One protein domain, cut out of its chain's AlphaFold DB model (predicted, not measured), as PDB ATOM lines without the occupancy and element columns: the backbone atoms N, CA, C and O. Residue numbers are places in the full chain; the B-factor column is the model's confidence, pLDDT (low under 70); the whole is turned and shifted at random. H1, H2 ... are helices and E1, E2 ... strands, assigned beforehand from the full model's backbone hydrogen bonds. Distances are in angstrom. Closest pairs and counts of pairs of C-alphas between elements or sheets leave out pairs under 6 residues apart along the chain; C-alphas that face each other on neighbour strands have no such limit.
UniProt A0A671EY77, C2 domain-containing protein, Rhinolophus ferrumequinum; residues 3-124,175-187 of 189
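Overview. This is residues 3 to 124 and 175 to 187 of the 189 residues of the protein "C2 domain-containing protein" of Rhinolophus ferrumequinum (UniProt A0A671EY77). Two strongly twisted sheets of four strands, E2 E1 E4 E5 and E3 E8 E7 E6, stand face to face as a sandwich with their strands crossed. H2 packs on E6 and E7, the short H1 lies near E1 and E2 and reaches E8, H3 sits by E5, and the loop of residues 83 to 89 sticks out. The printed part has 135 residues, with three named helices and eight named strands in the order E1 E2 E3 H1 E4 E5 H2 E6 H3 E7 E8; both sheets are antiparallel and the class is mixed, helices and strands. It is compact, with a radius of gyration of the C-alphas of 15.5 A and spans of 43 by 38 by 29 A.

Along the chain. E1, residues 3 to 6, begins at C-alpha 3, (-27.515, -25.109, -45.801), and E2 is residues 12 to 17. E3, residues 32 to 35, is followed by H1, residues 36 to 40. E4, residues 47 to 56, and E5, residues 59 to 69, are each 28.7 A long; E5 bends by 62 degrees at residue 63. H2, residues 70 to 79, is 14.1 A long and begins at C-alpha 70, (-35.648, -27.180, -54.571). E6 is residues 93 to 98, H3 residues 101 to 106 and E7 residues 114 to 120, 19.7 A long. E8, residues 176 to 186, is 29.0 A long, bends by 57 degrees at residue 179 and ends at C-alpha 186, (-14.263, -36.652, -50.101).

Arrangement. The parts of the two sheets that face each other are 9.5 A centre to centre, their strands at 58 degrees. The closest C-alphas of E5 and E6 are those of Gly 64 and Cys 98, 5.0 A apart. N 5 and O 13 of the hairpin E1 and E2 are 2.9 A apart, within hydrogen-bond range, as are N 4 and O 49 of E1 and E4, at 2.7 A, and N 50 and O 66 of the hairpin E4 and E5, at 2.8 A. In the other sheet N 177 and O 34 of E8 and E3 are 2.7 A apart, N 117 and O 183 of E7 and E8 2.7 A, and N 96 and O 116 of E6 and E7 2.8 A. E8 pairs staggered, with E3 over residues 176 to 180 and with E7 over 180 to 186. H2 and the sheet E3 E8 E7 E6 make two layers, a helix on one face of a sheet, at a height over the sheet of 7.7 A; the closest C-alphas of H2 and E6, Ala 76 and Ala 94, are 5.1 A apart. H1 is on the sheet E2 E1 E4 E5 at a height of 8.2 A, and H3 only grazes that sheet with residues 101 to 104. In H1, H2 and H3 every O i to N i+4 pair is within hydrogen-bond range.

Size, cuts and confidence. The C-alphas farthest apart, those of Gly 58 and Gly 85, are 47.9 A apart. Residues 125 to 174 are not printed, and C-alphas 124 and 175 are 15.4 A apart across the cut. The links E2 to E3 and H2 to E6 are long. The mean pLDDT of the printed part is 72.6; 42 residues are under 70, among them 78 to 92, 102 to 111 and 175 to 180.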
ATOM      1  N   MET A   3     -26.623 -25.513 -44.722       87.19
ATOM      2  CA  MET A   3     -27.515 -25.109 -45.801       87.19
ATOM      3  C   MET A   3     -27.931 -23.670 -45.560       87.19
ATOM      4  O   MET A   3     -28.348 -23.308 -44.456       87.19
ATOM      5  N   TYR A   4     -27.862 -22.875 -46.611       88.44
ATOM      6  CA  TYR A   4     -28.168 -21.464 -46.627       88.44
ATOM      7  C   TYR A   4     -29.225 -21.198 -47.691       88.44
ATOM      8  O   TYR A   4     -29.119 -21.669 -48.826       88.44
ATOM      9  N   ARG A   5     -30.240 -20.417 -47.339       88.19
ATOM     10  CA  ARG A   5     -31.135 -19.829 -48.336       88.19
ATOM     11  C   ARG A   5     -30.519 -18.542 -48.854       88.19
ATOM     12  O   ARG A   5     -30.013 -17.746 -48.061       88.19
ATOM     13  N   VAL A   6     -30.580 -18.338 -50.163       87.00
ATOM     14  CA  VAL A   6     -30.090 -17.118 -50.801       87.00
ATOM     15  C   VAL A   6     -31.285 -16.209 -51.085       87.00
ATOM     16  O   VAL A   6     -32.238 -16.603 -51.758       87.00
ATOM     17  N   SER A   7     -31.263 -14.999 -50.526       84.31
ATOM     18  CA  SER A   7     -32.277 -13.971 -50.782       84.31
ATOM     19  C   SER A   7     -31.945 -13.171 -52.044       84.31
ATOM     20  O   SER A   7     -30.798 -13.137 -52.485       84.31
ATOM     21  N   ASP A   8     -32.923 -12.432 -52.570       78.88
ATOM     22  CA  ASP A   8     -32.781 -11.598 -53.779       78.88
ATOM     23  C   ASP A   8     -31.650 -10.551 -53.673       78.88
ATOM     24  O   ASP A   8     -31.028 -10.173 -54.661       78.88
ATOM     25  N   GLY A   9     -31.324 -10.126 -52.449       77.50
ATOM     26  CA  GLY A   9     -30.204  -9.231 -52.148       77.50
ATOM     27  C   GLY A   9     -28.836  -9.912 -52.019       77.50
ATOM     28  O   GLY A   9     -27.929  -9.294 -51.473       77.50
ATOM     29  N   HIS A  10     -28.684 -11.170 -52.453       74.19
ATOM     30  CA  HIS A  10     -27.491 -12.009 -52.232       74.19
ATOM     31  C   HIS A  10     -27.147 -12.232 -50.749       74.19
ATOM     32  O   HIS A  10     -26.031 -12.628 -50.416       74.19
ATOM     33  N   SER A  11     -28.095 -11.991 -49.840       83.31
ATOM     34  CA  SER A  11     -27.919 -12.336 -48.435       83.31
ATOM     35  C   SER A  11     -28.132 -13.834 -48.241       83.31
ATOM     36  O   SER A  11     -29.145 -14.403 -48.655       83.31
ATOM     37  N   GLU A  12     -27.153 -14.473 -47.611       88.00
ATOM     38  CA  GLU A  12     -27.181 -15.887 -47.262       88.00
ATOM     39  C   GLU A  12     -27.682 -16.018 -45.822       88.00
ATOM     40  O   GLU A  12     -27.127 -15.415 -44.902       88.00
ATOM     41  N   GLN A  13     -28.741 -16.795 -45.610       88.06
ATOM     42  CA  GLN A  13     -29.257 -17.069 -44.272       88.06
ATOM     43  C   GLN A  13     -29.160 -18.559 -43.977       88.06
ATOM     44  O   GLN A  13     -29.692 -19.371 -44.728       88.06
ATOM     45  N   LEU A  14     -28.510 -18.909 -42.865       88.50
ATOM     46  CA  LEU A  14     -28.388 -20.292 -42.413       88.50
ATOM     47  C   LEU A  14     -29.773 -20.856 -42.076       88.50
ATOM     48  O   LEU A  14     -30.452 -20.369 -41.168       88.50
ATOM     49  N   VAL A  15     -30.171 -21.899 -42.798       86.38
ATOM     50  CA  VAL A  15     -31.455 -22.590 -42.615       86.38
ATOM     51  C   VAL A  15     -31.287 -23.960 -41.977       86.38
ATOM     52  O   VAL A  15     -32.197 -24.469 -41.331       86.38
ATOM     53  N   TYR A  16     -30.127 -24.587 -42.125       84.56
ATOM     54  CA  TYR A  16     -29.893 -25.867 -41.479       84.56
ATOM     55  C   TYR A  16     -28.408 -26.131 -41.279       84.56
ATOM     56  O   TYR A  16     -27.587 -25.795 -42.129       84.56
ATOM     57  N   ARG A  17     -28.062 -26.769 -40.161       85.19
ATOM     58  CA  ARG A  17     -26.699 -27.202 -39.855       85.19
ATOM     59  C   ARG A  17     -26.734 -28.622 -39.308       85.19
ATOM     60  O   ARG A  17     -27.430 -28.905 -38.342       85.19
ATOM     61  N   THR A  18     -25.958 -29.492 -39.943       83.25
ATOM     62  CA  THR A  18     -25.764 -30.893 -39.530       83.25
ATOM     63  C   THR A  18     -24.803 -31.024 -38.348       83.25
ATOM     64  O   THR A  18     -24.037 -30.099 -38.049       83.25
ATOM     65  N   GLU A  19     -24.796 -32.195 -37.701       84.12
ATOM     66  CA  GLU A  19     -23.807 -32.493 -36.665       84.12
ATOM     67  C   GLU A  19     -22.371 -32.599 -37.205       84.12
ATOM     68  O   GLU A  19     -22.103 -32.838 -38.387       84.12
ATOM     69  N   VAL A  20     -21.408 -32.416 -36.301       80.75
ATOM     70  CA  VAL A  20     -19.987 -32.553 -36.621       80.75
ATOM     71  C   VAL A  20     -19.576 -34.011 -36.457       80.75
ATOM     72  O   VAL A  20     -19.386 -34.494 -35.341       80.75
ATOM     73  N   VAL A  21     -19.375 -34.696 -37.580       76.88
ATOM     74  CA  VAL A  21     -18.810 -36.047 -37.602       76.88
ATOM     75  C   VAL A  21     -17.286 -35.937 -37.580       76.88
ATOM     76  O   VAL A  21     -16.667 -35.438 -38.520       76.88
ATOM     77  N   LYS A  22     -16.665 -36.370 -36.480       73.44
ATOM     78  CA  LYS A  22     -15.206 -36.311 -36.305       73.44
ATOM     79  C   LYS A  22     -14.524 -37.488 -37.007       73.44
ATOM     80  O   LYS A  22     -15.021 -38.607 -36.960       73.44
ATOM     81  N   ASN A  23     -13.352 -37.226 -37.590       68.56
ATOM     82  CA  ASN A  23     -12.448 -38.227 -38.172       68.56
ATOM     83  C   ASN A  23     -13.089 -39.157 -39.226       68.56
ATOM     84  O   ASN A  23     -12.833 -40.358 -39.237       68.56
ATOM     85  N   ASN A  24     -13.934 -38.609 -40.102       68.62
ATOM     86  CA  ASN A  24     -14.576 -39.369 -41.172       68.62
ATOM     87  C   ASN A  24     -14.435 -38.628 -42.511       68.62
ATOM     88  O   ASN A  24     -14.830 -37.468 -42.614       68.62
ATOM     89  N   LEU A  25     -13.852 -39.296 -43.514       68.56
ATOM     90  CA  LEU A  25     -13.689 -38.785 -44.888       68.56
ATOM     91  C   LEU A  25     -14.965 -38.965 -45.729       68.56
ATOM     92  O   LEU A  25     -15.128 -38.347 -46.780       68.56
ATOM     93  N   SER A  26     -15.889 -39.796 -45.248       72.94
ATOM     94  CA  SER A  26     -17.219 -39.968 -45.813       72.94
ATOM     95  C   SER A  26     -18.299 -39.847 -44.729       72.94
ATOM     96  O   SER A  26     -18.943 -40.846 -44.380       72.94
ATOM     97  N   PRO A  27     -18.458 -38.663 -44.105       76.44
ATOM     98  CA  PRO A  27     -19.414 -38.496 -43.026       76.44
ATOM     99  C   PRO A  27     -20.830 -38.713 -43.562       76.44
ATOM    100  O   PRO A  27     -21.239 -38.137 -44.571       76.44
ATOM    101  N   THR A  28     -21.564 -39.577 -42.869       77.56
ATOM    102  CA  THR A  28     -23.001 -39.768 -43.053       77.56
ATOM    103  C   THR A  28     -23.683 -39.096 -41.878       77.56
ATOM    104  O   THR A  28     -23.386 -39.435 -40.734       77.56
ATOM    105  N   TRP A  29     -24.535 -38.119 -42.167       81.94
ATOM    106  CA  TRP A  29     -25.292 -37.389 -41.157       81.94
ATOM    107  C   TRP A  29     -26.619 -38.082 -40.869       81.94
ATOM    108  O   TRP A  29     -27.146 -38.816 -41.714       81.94
ATOM    109  N   GLU A  30     -27.175 -37.844 -39.688       74.94
ATOM    110  CA  GLU A  30     -28.502 -38.352 -39.365       74.94
ATOM    111  C   GLU A  30     -29.574 -37.713 -40.272       74.94
ATOM    112  O   GLU A  30     -29.431 -36.561 -40.705       74.94
ATOM    113  N   PRO A  31     -30.649 -38.452 -40.617       76.56
ATOM    114  CA  PRO A  31     -31.742 -37.911 -41.406       76.56
ATOM    115  C   PRO A  31     -32.363 -36.699 -40.720       76.56
ATOM    116  O   PRO A  31     -32.698 -36.743 -39.536       76.56
ATOM    117  N   PHE A  32     -32.590 -35.642 -41.487       75.62
ATOM    118  CA  PHE A  32     -33.126 -34.398 -40.960       75.62
ATOM    119  C   PHE A  32     -34.347 -33.921 -41.732       75.62
ATOM    120  O   PHE A  32     -34.539 -34.257 -42.899       75.62
ATOM    121  N   LYS A  33     -35.200 -33.151 -41.054       74.38
ATOM    122  CA  LYS A  33     -36.436 -32.591 -41.607       74.38
ATOM    123  C   LYS A  33     -36.391 -31.077 -41.466       74.38
ATOM    124  O   LYS A  33     -36.150 -30.572 -40.373       74.38
ATOM    125  N   VAL A  34     -36.639 -30.362 -42.557       73.44
ATOM    126  CA  VAL A  34     -36.685 -28.888 -42.598       73.44
ATOM    127  C   VAL A  34     -37.998 -28.496 -43.256       73.44
ATOM    128  O   VAL A  34     -38.437 -29.172 -44.167       73.44
ATOM    129  N   SER A  35     -38.694 -27.448 -42.830       72.50
ATOM    130  CA  SER A  35     -39.904 -27.029 -43.556       72.50
ATOM    131  C   SER A  35     -39.538 -26.310 -44.860       72.50
ATOM    132  O   SER A  35     -38.534 -25.597 -44.901       72.50
ATOM    133  N   LEU A  36     -40.353 -26.428 -45.919       71.38
ATOM    134  CA  LEU A  36     -40.120 -25.650 -47.149       71.38
ATOM    135  C   LEU A  36     -40.151 -24.141 -46.908       71.38
ATOM    136  O   LEU A  36     -39.457 -23.394 -47.597       71.38
ATOM    137  N   ASN A  37     -40.908 -23.690 -45.909       75.69
ATOM    138  CA  ASN A  37     -40.900 -22.294 -45.494       75.69
ATOM    139  C   ASN A  37     -39.516 -21.873 -44.969       75.69
ATOM    140  O   ASN A  37     -38.993 -20.824 -45.334       75.69
ATOM    141  N   TYR A  38     -38.875 -22.712 -44.153       77.06
ATOM    142  CA  TYR A  38     -37.544 -22.392 -43.649       77.06
ATOM    143  C   TYR A  38     -36.482 -22.512 -44.744       77.06
ATOM    144  O   TYR A  38     -35.619 -21.646 -44.848       77.06
ATOM    145  N   LEU A  39     -36.587 -23.537 -45.596       78.38
ATOM    146  CA  LEU A  39     -35.633 -23.816 -46.667       78.38
ATOM    147  C   LEU A  39     -35.683 -22.751 -47.778       78.38
ATOM    148  O   LEU A  39     -34.666 -22.142 -48.083       78.38
ATOM    149  N   CYS A  40     -36.863 -22.494 -48.345       74.88
ATOM    150  CA  CYS A  40     -37.042 -21.661 -49.539       74.88
ATOM    151  C   CYS A  40     -38.157 -20.608 -49.402       74.88
ATOM    152  O   CYS A  40     -38.564 -20.041 -50.410       74.88
ATOM    153  N   SER A  41     -38.711 -20.361 -48.209       76.75
ATOM    154  CA  SER A  41     -39.903 -19.503 -48.030       76.75
ATOM    155  C   SER A  41     -41.094 -19.937 -48.898       76.75
ATOM    156  O   SER A  41     -41.826 -19.099 -49.414       76.75
ATOM    157  N   CYS A  42     -41.254 -21.252 -49.105       72.81
ATOM    158  CA  CYS A  42     -42.234 -21.849 -50.027       72.81
ATOM    159  C   CYS A  42     -42.035 -21.498 -51.516       72.81
ATOM    160  O   CYS A  42     -42.879 -21.837 -52.342       72.81
ATOM    161  N   GLU A  43     -40.912 -20.881 -51.885       78.44
ATOM    162  CA  GLU A  43     -40.586 -20.534 -53.265       78.44
ATOM    163  C   GLU A  43     -39.530 -21.492 -53.832       78.44
ATOM    164  O   GLU A  43     -38.326 -21.327 -53.656       78.44
ATOM    165  N   GLU A  44     -39.985 -22.525 -54.533       75.88
ATOM    166  CA  GLU A  44     -39.142 -23.648 -54.969       75.88
ATOM    167  C   GLU A  44     -38.027 -23.276 -55.966       75.88
ATOM    168  O   GLU A  44     -37.057 -24.024 -56.127       75.88
ATOM    169  N   THR A  45     -38.172 -22.132 -56.637       82.25
ATOM    170  CA  THR A  45     -37.204 -21.561 -57.583       82.25
ATOM    171  C   THR A  45     -36.044 -20.853 -56.896       82.25
ATOM    172  O   THR A  45     -35.052 -20.552 -57.563       82.25
ATOM    173  N   ARG A  46     -36.134 -20.579 -55.587       83.81
ATOM    174  CA  ARG A  46     -35.066 -19.871 -54.880       83.81
ATOM    175  C   ARG A  46     -33.792 -20.717 -54.807       83.81
ATOM    176  O   ARG A  46     -33.863 -21.906 -54.478       83.81
ATOM    177  N   PRO A  47     -32.621 -20.107 -55.066       86.00
ATOM    178  CA  PRO A  47     -31.354 -20.794 -54.931       86.00
ATOM    179  C   PRO A  47     -31.054 -21.108 -53.462       86.00
ATOM    180  O   PRO A  47     -31.154 -20.265 -52.567       86.00
ATOM    181  N   LEU A  48     -30.654 -22.351 -53.237       88.00
ATOM    182  CA  LEU A  48     -30.118 -22.868 -51.994       88.00
ATOM    183  C   LEU A  48     -28.626 -23.072 -52.166       88.00
ATOM    184  O   LEU A  48     -28.171 -23.676 -53.138       88.00
ATOM    185  N   LYS A  49     -27.864 -22.600 -51.193       89.50
ATOM    186  CA  LYS A  49     -26.429 -22.821 -51.118       89.50
ATOM    187  C   LYS A  49     -26.158 -23.844 -50.032       89.50
ATOM    188  O   LYS A  49     -26.661 -23.727 -48.919       89.50
ATOM    189  N   VAL A  50     -25.366 -24.853 -50.346       87.81
ATOM    190  CA  VAL A  50     -24.967 -25.879 -49.391       87.81
ATOM    191  C   VAL A  50     -23.455 -25.878 -49.291       87.81
ATOM    192  O   VAL A  50     -22.746 -26.016 -50.286       87.81
ATOM    193  N   GLU A  51     -22.967 -25.731 -48.070       87.69
ATOM    194  CA  GLU A  51     -21.556 -25.654 -47.742       87.69
ATOM    195  C   GLU A  51     -21.123 -26.875 -46.929       87.69
ATOM    196  O   GLU A  51     -21.795 -27.351 -46.005       87.69
ATOM    197  N   THR A  52     -19.955 -27.396 -47.276       84.62
ATOM    198  CA  THR A  52     -19.296 -28.483 -46.564       84.62
ATOM    199  C   THR A  52     -17.965 -27.985 -46.021       84.62
ATOM    200  O   THR A  52     -17.132 -27.435 -46.741       84.62
ATOM    201  N   GLY A  53     -17.778 -28.171 -44.716       80.94
ATOM    202  CA  GLY A  53     -16.591 -27.745 -43.990       80.94
ATOM    203  C   GLY A  53     -16.107 -28.833 -43.037       80.94
ATOM    204  O   GLY A  53     -16.904 -29.629 -42.528       80.94
ATOM    205  N   ARG A  54     -14.797 -28.853 -42.794       78.38
ATOM    206  CA  ARG A  54     -14.126 -29.693 -41.803       78.38
ATOM    207  C   ARG A  54     -14.015 -28.902 -40.508       78.38
ATOM    208  O   ARG A  54     -13.557 -27.765 -40.501       78.38
ATOM    209  N   TRP A  55     -14.428 -29.503 -39.400       73.94
ATOM    210  CA  TRP A  55     -14.172 -28.927 -38.084       73.94
ATOM    211  C   TRP A  55     -12.776 -29.332 -37.605       73.94
ATOM    212  O   TRP A  55     -12.490 -30.528 -37.491       73.94
ATOM    213  N   GLY A  56     -11.928 -28.346 -37.320       72.00
ATOM    214  CA  GLY A  56     -10.590 -28.522 -36.766       72.00
ATOM    215  C   GLY A  56     -10.396 -27.751 -35.453       72.00
ATOM    216  O   GLY A  56     -11.209 -26.900 -35.095       72.00
ATOM    217  N   PRO A  57      -9.302 -28.016 -34.718       68.38
ATOM    218  CA  PRO A  57      -8.993 -27.331 -33.458       68.38
ATOM    219  C   PRO A  57      -8.775 -25.812 -33.608       68.38
ATOM    220  O   PRO A  57      -8.851 -25.098 -32.615       68.38
ATOM    221  N   GLY A  58      -8.531 -25.318 -34.829       69.12
ATOM    222  CA  GLY A  58      -8.372 -23.894 -35.152       69.12
ATOM    223  C   GLY A  58      -9.587 -23.233 -35.815       69.12
ATOM    224  O   GLY A  58      -9.490 -22.072 -36.202       69.12
ATOM    225  N   GLY A  59     -10.712 -23.944 -35.967       72.62
ATOM    226  CA  GLY A  59     -11.932 -23.421 -36.588       72.62
ATOM    227  C   GLY A  59     -12.488 -24.298 -37.712       72.62
ATOM    228  O   GLY A  59     -12.209 -25.494 -37.802       72.62
ATOM    229  N   HIS A  60     -13.327 -23.688 -38.548       72.12
ATOM    230  CA  HIS A  60     -13.962 -24.331 -39.695       72.12
ATOM    231  C   HIS A  60     -13.091 -24.183 -40.951       72.12
ATOM    232  O   HIS A  60     -12.963 -23.088 -41.499       72.12
ATOM    233  N   ASP A  61     -12.534 -25.293 -41.434       76.88
ATOM    234  CA  ASP A  61     -11.857 -25.351 -42.726       76.88
ATOM    235  C   ASP A  61     -12.885 -25.606 -43.831       76.88
ATOM    236  O   ASP A  61     -13.517 -26.661 -43.897       76.88
ATOM    237  N   PHE A  62     -13.058 -24.632 -44.719       80.94
ATOM    238  CA  PHE A  62     -13.942 -24.745 -45.879       80.94
ATOM    239  C   PHE A  62     -13.457 -25.832 -46.851       80.94
ATOM    240  O   PHE A  62     -12.344 -25.732 -47.376       80.94
ATOM    241  N   ILE A  63     -14.298 -26.834 -47.135       80.94
ATOM    242  CA  ILE A  63     -13.980 -27.918 -48.077       80.94
ATOM    243  C   ILE A  63     -14.546 -27.607 -49.461       80.94
ATOM    244  O   ILE A  63     -13.824 -27.726 -50.452       80.94
ATOM    245  N   GLY A  64     -15.816 -27.216 -49.549       83.44
ATOM    246  CA  GLY A  64     -16.472 -26.912 -50.818       83.44
ATOM    247  C   GLY A  64     -17.943 -26.561 -50.655       83.44
ATOM    248  O   GLY A  64     -18.568 -26.888 -49.645       83.44
ATOM    249  N   GLU A  65     -18.491 -25.921 -51.676       87.69
ATOM    250  CA  GLU A  65     -19.887 -25.504 -51.736       87.69
ATOM    251  C   GLU A  65     -20.523 -25.937 -53.057       87.69
ATOM    252  O   GLU A  65     -19.831 -26.190 -54.051       87.69
ATOM    253  N   PHE A  66     -21.846 -26.025 -53.060       87.00
ATOM    254  CA  PHE A  66     -22.644 -26.140 -54.271       87.00
ATOM    255  C   PHE A  66     -23.930 -25.329 -54.125       87.00
ATOM    256  O   PHE A  66     -24.442 -25.132 -53.020       87.00
ATOM    257  N   THR A  67     -24.456 -24.875 -55.257       87.69
ATOM    258  CA  THR A  67     -25.741 -24.179 -55.332       87.69
ATOM    259  C   THR A  67     -26.721 -25.062 -56.080       87.69
ATOM    260  O   THR A  67     -26.367 -25.649 -57.100       87.69
ATOM    261  N   THR A  68     -27.947 -25.163 -55.584       86.94
ATOM    262  CA  THR A  68     -29.031 -25.887 -56.254       86.94
ATOM    263  C   THR A  68     -30.386 -25.301 -55.865       86.94
ATOM    264  O   THR A  68     -30.474 -24.523 -54.919       86.94
ATOM    265  N   THR A  69     -31.456 -25.633 -56.578       85.81
ATOM    266  CA  THR A  69     -32.828 -25.210 -56.236       85.81
ATOM    267  C   THR A  69     -33.655 -26.379 -55.711       85.81
ATOM    268  O   THR A  69     -33.332 -27.543 -55.947       85.81
ATOM    269  N   PHE A  70     -34.766 -26.101 -55.024       80.75
ATOM    270  CA  PHE A  70     -35.648 -27.180 -54.571       80.75
ATOM    271  C   PHE A  70     -36.261 -27.956 -55.752       80.75
ATOM    272  O   PHE A  70     -36.443 -29.172 -55.669       80.75
ATOM    273  N   ILE A  71     -36.512 -27.285 -56.882       80.94
ATOM    274  CA  ILE A  71     -36.959 -27.934 -58.126       80.94
ATOM    275  C   ILE A  71     -35.903 -28.915 -58.645       80.94
ATOM    276  O   ILE A  71     -36.239 -30.057 -58.966       80.94
ATOM    277  N   GLU A  72     -34.640 -28.496 -58.705       83.44
ATOM    278  CA  GLU A  72     -33.530 -29.362 -59.115       83.44
ATOM    279  C   GLU A  72     -33.350 -30.541 -58.164       83.44
ATOM    280  O   GLU A  72     -33.222 -31.667 -58.634       83.44
ATOM    281  N   MET A  73     -33.420 -30.314 -56.848       79.38
ATOM    282  CA  MET A  73     -33.366 -31.388 -55.853       79.38
ATOM    283  C   MET A  73     -34.480 -32.414 -56.076       79.38
ATOM    284  O   MET A  73     -34.197 -33.601 -56.216       79.38
ATOM    285  N   LYS A  74     -35.743 -31.975 -56.188       76.00
ATOM    286  CA  LYS A  74     -36.882 -32.870 -56.470       76.00
ATOM    287  C   LYS A  74     -36.698 -33.646 -57.769       76.00
ATOM    288  O   LYS A  74     -37.011 -34.834 -57.833       76.00
ATOM    289  N   LYS A  75     -36.214 -32.979 -58.817       78.56
ATOM    290  CA  LYS A  75     -35.947 -33.616 -60.106       78.56
ATOM    291  C   LYS A  75     -34.847 -34.671 -59.975       78.56
ATOM    292  O   LYS A  75     -35.055 -35.794 -60.421       78.56
ATOM    293  N   ALA A  76     -33.753 -34.351 -59.290       76.56
ATOM    294  CA  ALA A  76     -32.644 -35.265 -59.056       76.56
ATOM    295  C   ALA A  76     -33.051 -36.478 -58.203       76.56
ATOM    296  O   ALA A  76     -32.604 -37.583 -58.485       76.56
ATOM    297  N   PHE A  77     -33.950 -36.320 -57.226       75.00
ATOM    298  CA  PHE A  77     -34.510 -37.461 -56.490       75.00
ATOM    299  C   PHE A  77     -35.342 -38.383 -57.392       75.00
ATOM    300  O   PHE A  77     -35.204 -39.602 -57.318       75.00
ATOM    301  N   ARG A  78     -36.160 -37.815 -58.288       69.62
ATOM    302  CA  ARG A  78     -36.954 -38.593 -59.255       69.62
ATOM    303  C   ARG A  78     -36.083 -39.303 -60.289       69.62
ATOM    304  O   ARG A  78     -36.355 -40.449 -60.627       69.62
ATOM    305  N   GLU A  79     -35.057 -38.629 -60.797       67.00
ATOM    306  CA  GLU A  79     -34.122 -39.178 -61.787       67.00
ATOM    307  C   GLU A  79     -33.135 -40.174 -61.164       67.00
ATOM    308  O   GLU A  79     -32.714 -41.124 -61.819       67.00
ATOM    309  N   GLY A  80     -32.811 -39.991 -59.883       59.53
ATOM    310  CA  GLY A  80     -31.971 -40.872 -59.080       59.53
ATOM    311  C   GLY A  80     -32.657 -42.152 -58.604       59.53
ATOM    312  O   GLY A  80     -32.033 -42.931 -57.877       59.53
ATOM    313  N   GLN A  81     -33.913 -42.400 -59.001       54.12
ATOM    314  CA  GLN A  81     -34.542 -43.707 -58.827       54.12
ATOM    315  C   GLN A  81     -33.741 -44.754 -59.606       54.12
ATOM    316  O   GLN A  81     -33.738 -44.800 -60.838       54.12
ATOM    317  N   VAL A  82     -33.026 -45.596 -58.861       48.47
ATOM    318  CA  VAL A  82     -32.302 -46.745 -59.400       48.47
ATOM    319  C   VAL A  82     -33.266 -47.588 -60.235       48.47
ATOM    320  O   VAL A  82     -34.400 -47.851 -59.836       48.47
ATOM    321  N   ARG A  83     -32.792 -47.982 -61.422       40.47
ATOM    322  CA  ARG A  83     -33.505 -48.811 -62.398       40.47
ATOM    323  C   ARG A  83     -34.240 -49.979 -61.717       40.47
ATOM    324  O   ARG A  83     -33.624 -50.669 -60.901       40.47
ATOM    325  N   PRO A  84     -35.500 -50.267 -62.091       38.84
ATOM    326  CA  PRO A  84     -36.209 -51.446 -61.601       38.84
ATOM    327  C   PRO A  84     -35.424 -52.702 -62.004       38.84
ATOM    328  O   PRO A  84     -35.265 -52.978 -63.192       38.84
ATOM    329  N   GLY A  85     -34.868 -53.426 -61.027       46.19
ATOM    330  CA  GLY A  85     -34.087 -54.641 -61.292       46.19
ATOM    331  C   GLY A  85     -33.031 -55.032 -60.256       46.19
ATOM    332  O   GLY A  85     -32.483 -56.125 -60.365       46.19
ATOM    333  N   GLN A  86     -32.742 -54.203 -59.249       39.38
ATOM    334  CA  GLN A  86     -31.881 -54.587 -58.124       39.38
ATOM    335  C   GLN A  86     -32.569 -54.256 -56.793       39.38
ATOM    336  O   GLN A  86     -32.627 -53.105 -56.387       39.38
ATOM    337  N   ASN A  87     -33.113 -55.293 -56.155       41.00
ATOM    338  CA  ASN A  87     -33.337 -55.450 -54.715       41.00
ATOM    339  C   ASN A  87     -33.860 -54.198 -53.964       41.00
ATOM    340  O   ASN A  87     -33.112 -53.486 -53.302       41.00
ATOM    341  N   GLU A  88     -35.170 -53.970 -54.085       46.47
ATOM    342  CA  GLU A  88     -36.164 -53.593 -53.051       46.47
ATOM    343  C   GLU A  88     -35.906 -52.517 -51.973       46.47
ATOM    344  O   GLU A  88     -36.748 -52.336 -51.096       46.47
ATOM    345  N   ASN A  89     -34.879 -51.677 -52.098       47.84
ATOM    346  CA  ASN A  89     -34.803 -50.418 -51.350       47.84
ATOM    347  C   ASN A  89     -35.013 -49.243 -52.315       47.84
ATOM    348  O   ASN A  89     -34.089 -48.811 -53.000       47.84
ATOM    349  N   HIS A  90     -36.247 -48.729 -52.390       51.84
ATOM    350  CA  HIS A  90     -36.594 -47.495 -53.109       51.84
ATOM    351  C   HIS A  90     -35.940 -46.271 -52.433       51.84
ATOM    352  O   HIS A  90     -36.610 -45.477 -51.776       51.84
ATOM    353  N   THR A  91     -34.621 -46.125 -52.548       56.09
ATOM    354  CA  THR A  91     -33.894 -44.936 -52.084       56.09
ATOM    355  C   THR A  91     -33.650 -43.998 -53.254       56.09
ATOM    356  O   THR A  91     -32.785 -44.251 -54.094       56.09
ATOM    357  N   CYS A  92     -34.415 -42.906 -53.303       68.00
ATOM    358  CA  CYS A  92     -34.167 -41.787 -54.203       68.00
ATOM    359  C   CYS A  92     -32.931 -41.035 -53.694       68.00
ATOM    360  O   CYS A  92     -32.948 -40.460 -52.604       68.00
ATOM    361  N   GLN A  93     -31.840 -41.060 -54.458       71.38
ATOM    362  CA  GLN A  93     -30.604 -40.358 -54.107       71.38
ATOM    363  C   GLN A  93     -30.265 -39.314 -55.165       71.38
ATOM    364  O   GLN A  93     -30.340 -39.582 -56.359       71.38
ATOM    365  N   ALA A  94     -29.849 -38.139 -54.720       78.19
ATOM    366  CA  ALA A  94     -29.400 -37.050 -55.568       78.19
ATOM    367  C   ALA A  94     -27.957 -36.685 -55.200       78.19
ATOM    368  O   ALA A  94     -27.585 -36.725 -54.026       78.19
ATOM    369  N   GLN A  95     -27.127 -36.384 -56.199       81.25
ATOM    370  CA  GLN A  95     -25.688 -36.173 -56.028       81.25
ATOM    371  C   GLN A  95     -25.277 -34.814 -56.593       81.25
ATOM    372  O   GLN A  95     -25.672 -34.465 -57.704       81.25
ATOM    373  N   TRP A  96     -24.458 -34.080 -55.842       83.44
ATOM    374  CA  TRP A  96     -23.894 -32.793 -56.238       83.44
ATOM    375  C   TRP A  96     -22.393 -32.762 -56.006       83.44
ATOM    376  O   TRP A  96     -21.898 -33.099 -54.925       83.44
ATOM    377  N   ASP A  97     -21.667 -32.288 -57.010       82.50
ATOM    378  CA  ASP A  97     -20.241 -32.023 -56.895       82.50
ATOM    379  C   ASP A  97     -19.999 -30.791 -56.022       82.50
ATOM    380  O   ASP A  97     -20.407 -29.676 -56.346       82.50
ATOM    381  N   CYS A  98     -19.305 -30.988 -54.905       81.75
ATOM    382  CA  CYS A  98     -18.880 -29.904 -54.031       81.75
ATOM    383  C   CYS A  98     -17.575 -29.316 -54.560       81.75
ATOM    384  O   CYS A  98     -16.536 -29.991 -54.605       81.75
ATOM    385  N   VAL A  99     -17.608 -28.034 -54.912       79.75
ATOM    386  CA  VAL A  99     -16.465 -27.332 -55.495       79.75
ATOM    387  C   VAL A  99     -15.980 -26.273 -54.519       79.75
ATOM    388  O   VAL A  99     -16.742 -25.461 -54.006       79.75
ATOM    389  N   SER A 100     -14.678 -26.254 -54.264       76.88
ATOM    390  CA  SER A 100     -14.053 -25.174 -53.517       76.88
ATOM    391  C   SER A 100     -13.606 -24.069 -54.458       76.88
ATOM    392  O   SER A 100     -12.714 -24.270 -55.288       76.88
ATOM    393  N   THR A 101     -14.146 -22.869 -54.284       72.00
ATOM    394  CA  THR A 101     -13.677 -21.668 -54.991       72.00
ATOM    395  C   THR A 101     -12.184 -21.408 -54.747       72.00
ATOM    396  O   THR A 101     -11.460 -21.045 -55.676       72.00
ATOM    397  N   LYS A 102     -11.681 -21.703 -53.539       68.44
ATOM    398  CA  LYS A 102     -10.265 -21.546 -53.156       68.44
ATOM    399  C   LYS A 102      -9.329 -22.508 -53.895       68.44
ATOM    400  O   LYS A 102      -8.271 -22.088 -54.366       68.44
ATOM    401  N   TYR A 103      -9.692 -23.787 -54.010       66.25
ATOM    402  CA  TYR A 103      -8.856 -24.771 -54.714       66.25
ATOM    403  C   TYR A 103      -8.982 -24.664 -56.235       66.25
ATOM    404  O   TYR A 103      -7.976 -24.831 -56.925       66.25
ATOM    405  N   LYS A 104     -10.156 -24.274 -56.751       64.44
ATOM    406  CA  LYS A 104     -10.374 -24.008 -58.181       64.44
ATOM    407  C   LYS A 104      -9.476 -22.889 -58.714       64.44
ATOM    408  O   LYS A 104      -8.985 -22.981 -59.832       64.44
ATOM    409  N   GLN A 105      -9.219 -21.858 -57.908       60.91
ATOM    410  CA  GLN A 105      -8.306 -20.773 -58.285       60.91
ATOM    411  C   GLN A 105      -6.825 -21.173 -58.185       60.91
ATOM    412  O   GLN A 105      -6.002 -20.672 -58.945       60.91
ATOM    413  N   LYS A 106      -6.471 -22.077 -57.259       60.81
ATOM    414  CA  LYS A 106      -5.074 -22.479 -57.011       60.81
ATOM    415  C   LYS A 106      -4.584 -23.636 -57.881       60.81
ATOM    416  O   LYS A 106      -3.387 -23.717 -58.147       60.81
ATOM    417  N   LYS A 107      -5.459 -24.553 -58.302       60.16
ATOM    418  CA  LYS A 107      -5.084 -25.742 -59.079       60.16
ATOM    419  C   LYS A 107      -5.792 -25.755 -60.433       60.16
ATOM    420  O   LYS A 107      -7.009 -25.861 -60.506       60.16
ATOM    421  N   ARG A 108      -5.005 -25.746 -61.516       55.84
ATOM    422  CA  ARG A 108      -5.500 -25.739 -62.907       55.84
ATOM    423  C   ARG A 108      -6.246 -27.023 -63.317       55.84
ATOM    424  O   ARG A 108      -7.014 -26.977 -64.266       55.84
ATOM    425  N   ASN A 109      -6.033 -28.145 -62.617       61.62
ATOM    426  CA  ASN A 109      -6.657 -29.451 -62.899       61.62
ATOM    427  C   ASN A 109      -7.633 -29.917 -61.797       61.62
ATOM    428  O   ASN A 109      -7.834 -31.110 -61.596       61.62
ATOM    429  N   TYR A 110      -8.178 -28.989 -61.012       54.69
ATOM    430  CA  TYR A 110      -9.101 -29.315 -59.929       54.69
ATOM    431  C   TYR A 110     -10.545 -29.354 -60.447       54.69
ATOM    432  O   TYR A 110     -11.050 -28.344 -60.935       54.69
ATOM    433  N   GLN A 111     -11.193 -30.518 -60.341       62.91
ATOM    434  CA  GLN A 111     -12.592 -30.697 -60.742       62.91
ATOM    435  C   GLN A 111     -13.556 -30.491 -59.563       62.91
ATOM    436  O   GLN A 111     -14.457 -29.661 -59.654       62.91
ATOM    437  N   ASN A 112     -13.339 -31.175 -58.437       73.00
ATOM    438  CA  ASN A 112     -14.197 -31.132 -57.247       73.00
ATOM    439  C   ASN A 112     -13.428 -31.573 -55.979       73.00
ATOM    440  O   ASN A 112     -12.432 -32.295 -56.065       73.00
ATOM    441  N   SER A 113     -13.873 -31.120 -54.797       72.31
ATOM    442  CA  SER A 113     -13.332 -31.557 -53.488       72.31
ATOM    443  C   SER A 113     -13.964 -32.873 -53.028       72.31
ATOM    444  O   SER A 113     -13.380 -33.617 -52.246       72.31
ATOM    445  N   GLY A 114     -15.186 -33.145 -53.480       79.38
ATOM    446  CA  GLY A 114     -15.966 -34.305 -53.080       79.38
ATOM    447  C   GLY A 114     -17.388 -34.227 -53.613       79.38
ATOM    448  O   GLY A 114     -17.752 -33.259 -54.278       79.38
ATOM    449  N   VAL A 115     -18.192 -35.235 -53.295       79.56
ATOM    450  CA  VAL A 115     -19.589 -35.347 -53.729       79.56
ATOM    451  C   VAL A 115     -20.494 -35.336 -52.502       79.56
ATOM    452  O   VAL A 115     -20.318 -36.147 -51.590       79.56
ATOM    453  N   ALA A 116     -21.462 -34.422 -52.474       82.06
ATOM    454  CA  ALA A 116     -22.561 -34.441 -51.519       82.06
ATOM    455  C   ALA A 116     -23.720 -35.243 -52.110       82.06
ATOM    456  O   ALA A 116     -24.227 -34.939 -53.184       82.06
ATOM    457  N   ILE A 117     -24.138 -36.276 -51.397       80.25
ATOM    458  CA  ILE A 117     -25.247 -37.148 -51.745       80.25
ATOM    459  C   ILE A 117     -26.361 -36.858 -50.746       80.25
ATOM    460  O   ILE A 117     -26.174 -37.028 -49.541       80.25
ATOM    461  N   LEU A 118     -27.515 -36.413 -51.227       78.56
ATOM    462  CA  LEU A 118     -28.735 -36.358 -50.430       78.56
ATOM    463  C   LEU A 118     -29.562 -37.597 -50.753       78.56
ATOM    464  O   LEU A 118     -29.723 -37.956 -51.916       78.56
ATOM    465  N   VAL A 119     -30.083 -38.253 -49.727       74.31
ATOM    466  CA  VAL A 119     -30.948 -39.423 -49.856       74.31
ATOM    467  C   VAL A 119     -32.284 -39.084 -49.228       74.31
ATOM    468  O   VAL A 119     -32.343 -38.756 -48.042       74.31
ATOM    469  N   GLU A 120     -33.343 -39.171 -50.020       71.94
ATOM    470  CA  GLU A 120     -34.709 -39.036 -49.533       71.94
ATOM    471  C   GLU A 120     -35.067 -40.285 -48.718       71.94
ATOM    472  O   GLU A 120     -34.998 -41.418 -49.200       71.94
ATOM    473  N   VAL A 121     -35.418 -40.081 -47.453       65.06
ATOM    474  CA  VAL A 121     -35.934 -41.119 -46.563       65.06
ATOM    475  C   VAL A 121     -37.450 -41.056 -46.642       65.06
ATOM    476  O   VAL A 121     -38.087 -40.180 -46.048       65.06
ATOM    477  N   SER A 122     -38.018 -42.004 -47.385       60.19
ATOM    478  CA  SER A 122     -39.460 -42.183 -47.484       60.19
ATOM    479  C   SER A 122     -40.047 -42.496 -46.108       60.19
ATOM    480  O   SER A 122     -39.549 -43.324 -45.339       60.19
ATOM    481  N   SER A 123     -41.106 -41.775 -45.767       55.66
ATOM    482  CA  SER A 123     -41.863 -41.997 -44.546       55.66
ATOM    483  C   SER A 123     -42.943 -43.054 -44.772       55.66
ATOM    484  O   SER A 123     -43.366 -43.321 -45.894       55.66
ATOM    485  N   PHE A 124     -43.452 -43.635 -43.684       50.16
ATOM    486  CA  PHE A 124     -44.596 -44.554 -43.724       50.16
ATOM    487  C   PHE A 124     -45.802 -43.977 -44.493       50.16
ATOM    488  O   PHE A 124     -46.514 -44.714 -45.170       50.16
ATOM    489  N   ALA A 175     -45.802 -29.060 -46.859       38.78
ATOM    490  CA  ALA A 175     -44.531 -29.541 -47.371       38.78
ATOM    491  C   ALA A 175     -43.422 -29.307 -46.325       38.78
ATOM    492  O   ALA A 175     -42.654 -28.341 -46.358       38.78
ATOM    493  N   CYS A 176     -43.360 -30.191 -45.332       38.41
ATOM    494  CA  CYS A 176     -42.107 -30.451 -44.645       38.41
ATOM    495  C   CYS A 176     -41.198 -31.174 -45.636       38.41
ATOM    496  O   CYS A 176     -41.605 -32.160 -46.240       38.41
ATOM    497  N   TRP A 177     -39.979 -30.681 -45.814       47.88
ATOM    498  CA  TRP A 177     -38.924 -31.421 -46.483       47.88
ATOM    499  C   TRP A 177     -38.773 -32.758 -45.752       47.88
ATOM    500  O   TRP A 177     -38.574 -32.808 -44.529       47.88
ATOM    501  N   PHE A 178     -38.995 -33.827 -46.513       53.88
ATOM    502  CA  PHE A 178     -39.003 -35.202 -46.044       53.88
ATOM    503  C   PHE A 178     -37.625 -35.555 -45.490       53.88
ATOM    504  O   PHE A 178     -36.627 -34.923 -45.843       53.88
ATOM    505  N   GLY A 179     -37.589 -36.514 -44.558       56.06
ATOM    506  CA  GLY A 179     -36.360 -36.888 -43.861       56.06
ATOM    507  C   GLY A 179     -35.254 -37.103 -44.880       56.06
ATOM    508  O   GLY A 179     -35.350 -38.012 -45.683       56.06
ATOM    509  N   THR A 180     -34.246 -36.247 -44.915       65.00
ATOM    510  CA  THR A 180     -33.181 -36.361 -45.903       65.00
ATOM    511  C   THR A 180     -31.911 -36.685 -45.171       65.00
ATOM    512  O   THR A 180     -31.551 -36.033 -44.192       65.00
ATOM    513  N   ARG A 181     -31.230 -37.722 -45.634       72.69
ATOM    514  CA  ARG A 181     -29.914 -38.084 -45.141       72.69
ATOM    515  C   ARG A 181     -28.880 -37.469 -46.063       72.69
ATOM    516  O   ARG A 181     -28.881 -37.741 -47.258       72.69
ATOM    517  N   ALA A 182     -27.996 -36.657 -45.506       77.00
ATOM    518  CA  ALA A 182     -26.841 -36.177 -46.240       77.00
ATOM    519  C   ALA A 182     -25.661 -37.138 -46.034       77.00
ATOM    520  O   ALA A 182     -25.406 -37.610 -44.924       77.00
ATOM    521  N   VAL A 183     -24.919 -37.394 -47.103       75.19
ATOM    522  CA  VAL A 183     -23.649 -38.117 -47.099       75.19
ATOM    523  C   VAL A 183     -22.664 -37.279 -47.886       75.19
ATOM    524  O   VAL A 183     -22.943 -36.891 -49.014       75.19
ATOM    525  N   TYR A 184     -21.505 -36.989 -47.319       77.25
ATOM    526  CA  TYR A 184     -20.410 -36.406 -48.083       77.25
ATOM    527  C   TYR A 184     -19.392 -37.491 -48.384       77.25
ATOM    528  O   TYR A 184     -19.150 -38.353 -47.545       77.25
ATOM    529  N   ARG A 185     -18.796 -37.461 -49.572       72.12
ATOM    530  CA  ARG A 185     -17.675 -38.320 -49.941       72.12
ATOM    531  C   ARG A 185     -16.548 -37.439 -50.448       72.12
ATOM    532  O   ARG A 185     -16.658 -36.867 -51.529       72.12
ATOM    533  N   GLU A 186     -15.480 -37.334 -49.668       68.00
ATOM    534  CA  GLU A 186     -14.263 -36.652 -50.101       68.00
ATOM    535  C   GLU A 186     -13.618 -37.455 -51.238       68.00
ATOM    536  O   GLU A 186     -13.473 -38.678 -51.150       68.00
ATOM    537  N   LEU A 187     -13.270 -36.778 -52.332       62.03
ATOM    538  CA  LEU A 187     -12.523 -37.398 -53.421       62.03
ATOM    539  C   LEU A 187     -11.043 -37.185 -53.118       62.03
ATOM    540  O   LEU A 187     -10.552 -36.059 -53.153       62.03
TER     541      LEU A 187